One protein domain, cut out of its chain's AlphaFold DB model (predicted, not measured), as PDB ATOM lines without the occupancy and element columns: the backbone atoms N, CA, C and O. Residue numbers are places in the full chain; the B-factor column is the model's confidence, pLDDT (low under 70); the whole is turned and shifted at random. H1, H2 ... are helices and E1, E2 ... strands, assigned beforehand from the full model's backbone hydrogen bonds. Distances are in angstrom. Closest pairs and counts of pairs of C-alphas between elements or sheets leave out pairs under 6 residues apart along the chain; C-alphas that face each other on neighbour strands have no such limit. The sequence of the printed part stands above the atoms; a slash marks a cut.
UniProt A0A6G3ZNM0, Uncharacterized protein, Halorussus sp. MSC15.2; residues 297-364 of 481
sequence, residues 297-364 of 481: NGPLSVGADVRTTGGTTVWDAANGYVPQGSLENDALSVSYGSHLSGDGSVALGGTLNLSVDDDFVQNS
ATOM      1  N   ASN A 297     -41.163  67.642 150.664       76.56
ATOM      2  CA  ASN A 297     -42.019  68.675 150.074       76.56
ATOM      3  C   ASN A 297     -41.321  70.035 149.890       76.56
ATOM      4  O   ASN A 297     -41.956  71.085 149.978       76.56
ATOM      5  N   GLY A 298     -40.016  70.044 149.606       75.31
ATOM      6  CA  GLY A 298     -39.306  71.277 149.262       75.31
ATOM      7  C   GLY A 298     -37.799  71.101 149.080       75.31
ATOM      8  O   GLY A 298     -37.247  70.059 149.432       75.31
ATOM      9  N   PRO A 299     -37.104  72.112 148.531       74.06
ATOM     10  CA  PRO A 299     -35.650  72.114 148.519       74.06
ATOM     11  C   PRO A 299     -35.123  72.198 149.957       74.06
ATOM     12  O   PRO A 299     -35.510  73.087 150.718       74.06
ATOM     13  N   LEU A 300     -34.201  71.304 150.320       76.25
ATOM     14  CA  LEU A 300     -33.418  71.448 151.542       76.25
ATOM     15  C   LEU A 300     -32.497  72.666 151.389       76.25
ATOM     16  O   LEU A 300     -31.457  72.602 150.736       76.25
ATOM     17  N   SER A 301     -32.890  73.791 151.984       77.19
ATOM     18  CA  SER A 301     -32.045  74.980 152.071       77.19
ATOM     19  C   SER A 301     -31.143  74.874 153.295       77.19
ATOM     20  O   SER A 301     -31.544  75.196 154.411       77.19
ATOM     21  N   VAL A 302     -29.904  74.450 153.083       77.06
ATOM     22  CA  VAL A 302     -28.847  74.499 154.097       77.06
ATOM     23  C   VAL A 302     -28.181  75.874 154.053       77.06
ATOM     24  O   VAL A 302     -27.464  76.202 153.116       77.06
ATOM     25  N   GLY A 303     -28.464  76.710 155.058       79.12
ATOM     26  CA  GLY A 303     -27.932  78.080 155.159       79.12
ATOM     27  C   GLY A 303     -26.444  78.169 155.528       79.12
ATOM     28  O   GLY A 303     -25.897  79.266 155.603       79.12
ATOM     29  N   ALA A 304     -25.800  77.029 155.773       87.25
ATOM     30  CA  ALA A 304     -24.386  76.883 156.097       87.25
ATOM     31  C   ALA A 304     -23.857  75.560 155.517       87.25
ATOM     32  O   ALA A 304     -24.631  74.747 155.006       87.25
ATOM     33  N   ASP A 305     -22.545  75.342 155.606       87.31
ATOM     34  CA  ASP A 305     -21.904  74.111 155.143       87.31
ATOM     35  C   ASP A 305     -22.525  72.856 155.775       87.31
ATOM     36  O   ASP A 305     -22.707  72.786 156.993       87.31
ATOM     37  N   VAL A 306     -22.740  71.815 154.968       87.75
ATOM     38  CA  VAL A 306     -23.020  70.470 155.488       87.75
ATOM     39  C   VAL A 306     -21.687  69.802 155.771       87.75
ATOM     40  O   VAL A 306     -20.885  69.619 154.855       87.75
ATOM     41  N   ARG A 307     -21.438  69.428 157.027       86.56
ATOM     42  CA  ARG A 307     -20.180  68.803 157.455       86.56
ATOM     43  C   ARG A 307     -20.424  67.438 158.079       86.56
ATOM     44  O   ARG A 307     -21.426  67.226 158.754       86.56
ATOM     45  N   THR A 308     -19.484  66.519 157.886       82.75
ATOM     46  CA  THR A 308     -19.444  65.274 158.661       82.75
ATOM     47  C   THR A 308     -19.057  65.570 160.110       82.75
ATOM     48  O   THR A 308     -18.484  66.617 160.416       82.75
ATOM     49  N   THR A 309     -19.276  64.613 161.012       79.12
ATOM     50  CA  THR A 309     -18.828  64.703 162.414       79.12
ATOM     51  C   THR A 309     -17.309  64.912 162.544       79.12
ATOM     52  O   THR A 309     -16.842  65.437 163.548       79.12
ATOM     53  N   GLY A 310     -16.530  64.540 161.520       81.19
ATOM     54  CA  GLY A 310     -15.086  64.785 161.442       81.19
ATOM     55  C   GLY A 310     -14.694  66.183 160.946       81.19
ATOM     56  O   GLY A 310     -13.505  66.465 160.831       81.19
ATOM     57  N   GLY A 311     -15.664  67.052 160.640       84.31
ATOM     58  CA  GLY A 311     -15.440  68.418 160.162       84.31
ATOM     59  C   GLY A 311     -15.259  68.559 158.647       84.31
ATOM     60  O   GLY A 311     -15.094  69.680 158.171       84.31
ATOM     61  N   THR A 312     -15.316  67.468 157.878       86.81
ATOM     62  CA  THR A 312     -15.204  67.508 156.410       86.81
ATOM     63  C   THR A 312     -16.464  68.105 155.794       86.81
ATOM     64  O   THR A 312     -17.558  67.598 156.036       86.81
ATOM     65  N   THR A 313     -16.321  69.141 154.967       86.44
ATOM     66  CA  THR A 313     -17.435  69.735 154.214       86.44
ATOM     67  C   THR A 313     -17.876  68.822 153.066       86.44
ATOM     68  O   THR A 313     -17.102  68.512 152.163       86.44
ATOM     69  N   VAL A 314     -19.140  68.407 153.092       87.31
ATOM     70  CA  VAL A 314     -19.816  67.635 152.035       87.31
ATOM     71  C   VAL A 314     -20.526  68.573 151.057       87.31
ATOM     72  O   VAL A 314     -20.499  68.341 149.855       87.31
ATOM     73  N   TRP A 315     -21.104  69.667 151.553       89.62
ATOM     74  CA  TRP A 315     -21.687  70.739 150.744       89.62
ATOM     75  C   TRP A 315     -21.188  72.082 151.261       89.62
ATOM     76  O   TRP A 315     -21.384  72.390 152.436       89.62
ATOM     77  N   ASP A 316     -20.538  72.856 150.396       87.94
ATOM     78  CA  ASP A 316     -20.094  74.214 150.695       87.94
ATOM     79  C   ASP A 316     -21.201  75.189 150.292       87.94
ATOM     80  O   ASP A 316     -21.464  75.400 149.104       87.94
ATOM     81  N   ALA A 317     -21.878  75.768 151.284       86.69
ATOM     82  CA  ALA A 317     -23.020  76.639 151.022       86.69
ATOM     83  C   ALA A 317     -22.594  78.009 150.478       86.69
ATOM     84  O   ALA A 317     -23.341  78.620 149.714       86.69
ATOM     85  N   ALA A 318     -21.399  78.487 150.841       86.81
ATOM     86  CA  ALA A 318     -20.889  79.772 150.375       86.81
ATOM     87  C   ALA A 318     -20.536  79.731 148.883       86.81
ATOM     88  O   ALA A 318     -20.752  80.712 148.172       86.81
ATOM     89  N   ASN A 319     -20.021  78.592 148.415       85.31
ATOM     90  CA  ASN A 319     -19.600  78.412 147.030       85.31
ATOM     91  C   ASN A 319     -20.600  77.623 146.162       85.31
ATOM     92  O   ASN A 319     -20.467  77.610 144.938       85.31
ATOM     93  N   GLY A 320     -21.616  76.995 146.765       85.56
ATOM     94  CA  GLY A 320     -22.712  76.326 146.060       85.56
ATOM     95  C   GLY A 320     -22.313  75.034 145.341       85.56
ATOM     96  O   GLY A 320     -22.885  74.722 144.296       85.56
ATOM     97  N   TYR A 321     -21.323  74.299 145.857       84.25
ATOM     98  CA  TYR A 321     -20.863  73.039 145.268       84.25
ATOM     99  C   TYR A 321     -20.461  71.993 146.322       84.25
ATOM    100  O   TYR A 321     -20.196  72.303 147.483       84.25
ATOM    101  N   VAL A 322     -20.360  70.732 145.888       84.94
ATOM    102  CA  VAL A 322     -19.712  69.646 146.644       84.94
ATOM    103  C   VAL A 322     -18.196  69.756 146.454       84.94
ATOM    104  O   VAL A 322     -17.747  69.726 145.303       84.94
ATOM    105  N   PRO A 323     -17.385  69.922 147.517       84.38
ATOM    106  CA  PRO A 323     -15.934  70.002 147.374       84.38
ATOM    107  C   PRO A 323     -15.371  68.769 146.664       84.38
ATOM    108  O   PRO A 323     -15.770  67.647 146.959       84.38
ATOM    109  N   GLN A 324     -14.412  68.963 145.755       77.44
ATOM    110  CA  GLN A 324     -13.875  67.874 144.931       77.44
ATOM    111  C   GLN A 324     -13.305  66.717 145.765       77.44
ATOM    112  O   GLN A 324     -13.531  65.565 145.422       77.44
ATOM    113  N   GLY A 325     -12.637  67.010 146.887       76.69
ATOM    114  CA  GLY A 325     -12.111  65.982 147.798       76.69
ATOM    115  C   GLY A 325     -13.181  65.154 148.523       76.69
ATOM    116  O   GLY A 325     -12.833  64.212 149.226       76.69
ATOM    117  N   SER A 326     -14.461  65.507 148.374       75.31
ATOM    118  CA  SER A 326     -15.610  64.773 148.912       75.31
ATOM    119  C   SER A 326     -16.295  63.890 147.857       75.31
ATOM    120  O   SER A 326     -17.258  63.200 148.182       75.31
ATOM    121  N   LEU A 327     -15.832  63.903 146.599       77.50
ATOM    122  CA  LEU A 327     -16.316  63.022 145.535       77.50
ATOM    123  C   LEU A 327     -15.467  61.746 145.511       77.50
ATOM    124  O   LEU A 327     -14.255  61.825 145.379       77.50
ATOM    125  N   GLU A 328     -16.093  60.568 145.585       65.88
ATOM    126  CA  GLU A 328     -15.372  59.277 145.559       65.88
ATOM    127  C   GLU A 328     -14.691  58.977 144.212       65.88
ATOM    128  O   GLU A 328     -13.803  58.129 144.133       65.88
ATOM    129  N   ASN A 329     -15.102  59.652 143.133       63.22
ATOM    130  CA  ASN A 329     -14.459  59.502 141.833       63.22
ATOM    131  C   ASN A 329     -13.282  60.470 141.705       63.22
ATOM    132  O   ASN A 329     -13.429  61.592 141.220       63.22
ATOM    133  N   ASP A 330     -12.100  59.981 142.069       60.19
ATOM    134  CA  ASP A 330     -10.831  60.698 141.901       60.19
ATOM    135  C   ASP A 330     -10.380  60.793 140.429       60.19
ATOM    136  O   ASP A 330      -9.508  61.596 140.093       60.19
ATOM    137  N   ALA A 331     -10.961  59.986 139.529       62.94
ATOM    138  CA  ALA A 331     -10.605  59.972 138.114       62.94
ATOM    139  C   ALA A 331     -11.780  59.588 137.205       62.94
ATOM    140  O   ALA A 331     -12.486  58.608 137.439       62.94
ATOM    141  N   LEU A 332     -11.931  60.319 136.098       64.50
ATOM    142  CA  LEU A 332     -12.709  59.886 134.943       64.50
ATOM    143  C   LEU A 332     -11.748  59.211 133.955       64.50
ATOM    144  O   LEU A 332     -10.888  59.874 133.375       64.50
ATOM    145  N   SER A 333     -11.886  57.898 133.762       65.69
ATOM    146  CA  SER A 333     -11.155  57.192 132.708       65.69
ATOM    147  C   SER A 333     -11.877  57.387 131.381       65.69
ATOM    148  O   SER A 333     -12.994  56.902 131.191       65.69
ATOM    149  N   VAL A 334     -11.249  58.115 130.463       64.75
ATOM    150  CA  VAL A 334     -11.723  58.227 129.085       64.75
ATOM    151  C   VAL A 334     -11.005  57.153 128.281       64.75
ATOM    152  O   VAL A 334      -9.810  57.258 128.030       64.75
ATOM    153  N   SER A 335     -11.730  56.106 127.891       61.84
ATOM    154  CA  SER A 335     -11.217  55.137 126.925       61.84
ATOM    155  C   SER A 335     -11.358  55.730 125.531       61.84
ATOM    156  O   SER A 335     -12.471  55.889 125.024       61.84
ATOM    157  N   TYR A 336     -10.236  56.086 124.927       65.62
ATOM    158  CA  TYR A 336     -10.158  56.473 123.529       65.62
ATOM    159  C   TYR A 336      -9.435  55.396 122.725       65.62
ATOM    160  O   TYR A 336      -8.611  54.648 123.246       65.62
ATOM    161  N   GLY A 337      -9.793  55.283 121.444       62.09
ATOM    162  CA  GLY A 337      -9.103  54.393 120.514       62.09
ATOM    163  C   GLY A 337      -7.659  54.835 120.256       62.09
ATOM    164  O   GLY A 337      -7.195  55.844 120.777       62.09
ATOM    165  N   SER A 338      -6.965  54.117 119.377       64.62
ATOM    166  CA  SER A 338      -5.546  54.311 119.023       64.62
ATOM    167  C   SER A 338      -5.188  55.641 118.340       64.62
ATOM    168  O   SER A 338      -4.096  55.760 117.805       64.62
ATOM    169  N   HIS A 339      -6.103  56.611 118.293       64.94
ATOM    170  CA  HIS A 339      -5.980  57.831 117.484       64.94
ATOM    171  C   HIS A 339      -6.073  59.127 118.305       64.94
ATOM    172  O   HIS A 339      -6.102  60.218 117.741       64.94
ATOM    173  N   LEU A 340      -6.150  59.020 119.633       64.94
ATOM    174  CA  LEU A 340      -5.935  60.144 120.541       64.94
ATOM    175  C   LEU A 340      -4.617  59.875 121.274       64.94
ATOM    176  O   LEU A 340      -4.434  58.790 121.829       64.94
ATOM    177  N   SER A 341      -3.700  60.839 121.245       63.69
ATOM    178  CA  SER A 341      -2.412  60.751 121.933       63.69
ATOM    179  C   SER A 341      -2.403  61.614 123.198       63.69
ATOM    180  O   SER A 341      -3.099  62.627 123.302       63.69
ATOM    181  N   GLY A 342      -1.615  61.179 124.185       57.22
ATOM    182  CA  GLY A 342      -1.444  61.832 125.487       57.22
ATOM    183  C   GLY A 342      -2.151  61.105 126.630       57.22
ATOM    184  O   GLY A 342      -3.228  60.556 126.446       57.22
ATOM    185  N   ASP A 343      -1.554  61.118 127.820       58.66
ATOM    186  CA  ASP A 343      -2.063  60.464 129.033       58.66
ATOM    187  C   ASP A 343      -3.049  61.412 129.735       58.66
ATOM    188  O   ASP A 343      -2.766  62.009 130.775       58.66
ATOM    189  N   GLY A 344      -4.192  61.664 129.099       54.56
ATOM    190  CA  GLY A 344      -5.132  62.680 129.560       54.56
ATOM    191  C   GLY A 344      -5.951  62.217 130.762       54.56
ATOM    192  O   GLY A 344      -7.097  61.807 130.599       54.56
ATOM    193  N   SER A 345      -5.410  62.308 131.981       58.28
ATOM    194  CA  SER A 345      -6.254  62.236 133.181       58.28
ATOM    195  C   SER A 345      -7.186  63.452 133.206       58.28
ATOM    196  O   SER A 345      -6.713  64.591 133.202       58.28
ATOM    197  N   VAL A 346      -8.500  63.233 133.243       61.44
ATOM    198  CA  VAL A 346      -9.475  64.324 133.356       61.44
ATOM    199  C   VAL A 346      -9.768  64.553 134.832       61.44
ATOM    200  O   VAL A 346     -10.432  63.737 135.470       61.44
ATOM    201  N   ALA A 347      -9.278  65.664 135.382       61.75
ATOM    202  CA  ALA A 347      -9.706  66.119 136.698       61.75
ATOM    203  C   ALA A 347     -11.111  66.738 136.604       61.75
ATOM    204  O   ALA A 347     -11.389  67.538 135.704       61.75
ATOM    205  N   LEU A 348     -11.995  66.393 137.542       64.56
ATOM    206  CA  LEU A 348     -13.317  67.013 137.654       64.56
ATOM    207  C   LEU A 348     -13.169  68.532 137.867       64.56
ATOM    208  O   LEU A 348     -12.400  68.970 138.715       64.56
ATOM    209  N   GLY A 349     -13.888  69.331 137.070       64.88
ATOM    210  CA  GLY A 349     -13.819  70.801 137.091       64.88
ATOM    211  C   GLY A 349     -12.726  71.424 136.209       64.88
ATOM    212  O   GLY A 349     -12.702  72.644 136.053       64.88
ATOM    213  N   GLY A 350     -11.849  70.618 135.603       65.50
ATOM    214  CA  GLY A 350     -10.871  71.073 134.614       65.50
ATOM    215  C   GLY A 350     -11.420  71.106 133.182       65.50
ATOM    216  O   GLY A 350     -12.485  70.567 132.881       65.50
ATOM    217  N   THR A 351     -10.670  71.722 132.267       62.41
ATOM    218  CA  THR A 351     -10.930  71.625 130.823       62.41
ATOM    219  C   THR A 351     -10.296  70.348 130.268       62.41
ATOM    220  O   THR A 351      -9.106  70.109 130.468       62.41
ATOM    221  N   LEU A 352     -11.081  69.541 129.548       67.69
ATOM    222  CA  LEU A 352     -10.584  68.386 128.801       67.69
ATOM    223  C   LEU A 352      -9.979  68.853 127.472       67.69
ATOM    224  O   LEU A 352     -10.707  69.248 126.563       67.69
ATOM    225  N   ASN A 353      -8.654  68.768 127.356       62.94
ATOM    226  CA  ASN A 353      -7.947  68.966 126.094       62.94
ATOM    227  C   ASN A 353      -7.669  67.600 125.459       62.94
ATOM    228  O   ASN A 353      -6.788  66.874 125.915       62.94
ATOM    229  N   LEU A 354      -8.428  67.250 124.422       66.50
ATOM    230  CA  LEU A 354      -8.150  66.086 123.581       66.50
ATOM    231  C   LEU A 354      -7.278  66.536 122.412       66.50
ATOM    232  O   LEU A 354      -7.712  67.364 121.612       66.50
ATOM    233  N   SER A 355      -6.068  65.988 122.318       64.12
ATOM    234  CA  SER A 355      -5.273  66.078 121.098       64.12
ATOM    235  C   SER A 355      -5.590  64.859 120.246       64.12
ATOM    236  O   SER A 355      -5.479  63.723 120.709       64.12
ATOM    237  N   VAL A 356      -6.013  65.094 119.009       66.19
ATOM    238  CA  VAL A 356      -5.968  64.037 117.999       66.19
ATOM    239  C   VAL A 356      -4.502  63.849 117.653       66.19
ATOM    240  O   VAL A 356      -3.775  64.835 117.538       66.19
ATOM    241  N   ASP A 357      -4.063  62.598 117.595       62.47
ATOM    242  CA  ASP A 357      -2.694  62.312 117.205       62.47
ATOM    243  C   ASP A 357      -2.504  62.689 115.734       62.47
ATOM    244  O   ASP A 357      -3.225  62.191 114.862       62.47
ATOM    245  N   ASP A 358      -1.539  63.563 115.455       58.69
ATOM    246  CA  ASP A 358      -1.197  63.938 114.086       58.69
ATOM    247  C   ASP A 358      -0.600  62.732 113.316       58.69
ATOM    248  O   ASP A 358      -0.552  62.750 112.081       58.69
ATOM    249  N   ASP A 359      -0.210  61.650 114.013       58.12
ATOM    250  CA  ASP A 359       0.329  60.415 113.425       58.12
ATOM    251  C   ASP A 359      -0.631  59.696 112.471       58.12
ATOM    252  O   ASP A 359      -0.160  58.967 111.595       58.12
ATOM    253  N   PHE A 360      -1.950  59.922 112.569       58.06
ATOM    254  CA  PHE A 360      -2.908  59.357 111.604       58.06
ATOM    255  C   PHE A 360      -2.682  59.882 110.176       58.06
ATOM    256  O   PHE A 360      -3.084  59.249 109.205       58.06
ATOM    257  N   VAL A 361      -2.037  61.043 110.032       60.50
ATOM    258  CA  VAL A 361      -1.703  61.623 108.722       60.50
ATOM    259  C   VAL A 361      -0.205  61.501 108.419       60.50
ATOM    260  O   VAL A 361       0.185  61.533 107.253       60.50
ATOM    261  N   GLN A 362       0.650  61.345 109.438       57.34
ATOM    262  CA  GLN A 362       2.109  61.374 109.270       57.34
ATOM    263  C   GLN A 362       2.751  60.007 108.994       57.34
ATOM    264  O   GLN A 362       3.828  59.963 108.393       57.34
ATOM    265  N   ASN A 363       2.119  58.889 109.368       57.31
ATOM    266  CA  ASN A 363       2.686  57.568 109.100       57.31
ATOM    267  C   ASN A 363       2.366  57.094 107.670       57.31
ATOM    268  O   ASN A 363       1.227  56.824 107.293       57.31
ATOM    269  N   SER A 364       3.408  56.972 106.846       57.16
ATOM    270  CA  SER A 364       3.303  56.464 105.477       57.16
ATOM    271  C   SER A 364       2.750  55.032 105.457       57.16
ATOM    272  O   SER A 364       3.362  54.135 106.039       57.16
TER     273      SER A 364
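AT A GLANCE: This is residues 297 to 364 of the 481 residues of an uncharacterized protein of Halorussus sp. MSC15.2 (UniProt A0A6G3ZNM0). This domain has little regular structure: a long, drawn-out chain with a small looped part near strand E1 towards one end and short helix H1 near the other. Between them a long unnamed stretch runs away from E1, folds back near residues 338 to 348 and runs out again to H1. The printed part has 68 residues, with 7 in named elements, E1 and then H1, of mixed class. It is extended, a rod with a radius of gyration of the C-alphas of 19.5 A and spans of 62 by 27 by 21 A.

IN THESE COORDINATES: Residues 297 to 312 hold no named element. E1, residues 313 to 315, begins with C-alpha 313 at (-17.435, 69.735, 154.214). H1, residues 359 to 362, ends with C-alpha 362 at (2.109, 61.374, 109.270).

HOW THE PARTS SIT: E1 pairs with no named strand, but residues 306 to 307 pair with it, antiparallel. Residues 340 to 341 pair with residues 355 to 356, antiparallel. E1 and H1 are apart. H1 is too short for any O i to N i+4 pair; its one O i to N i+3 pair is within range.

THE WHOLE: The C-alphas of Asn 297 and Ser 364, the two farthest apart, are 64.7 A apart. The printed part has no cut. The link from E1 to H1 is long, 43 residues. Mean pLDDT of the printed part is 71.4; residues 328 to 364 are under 70.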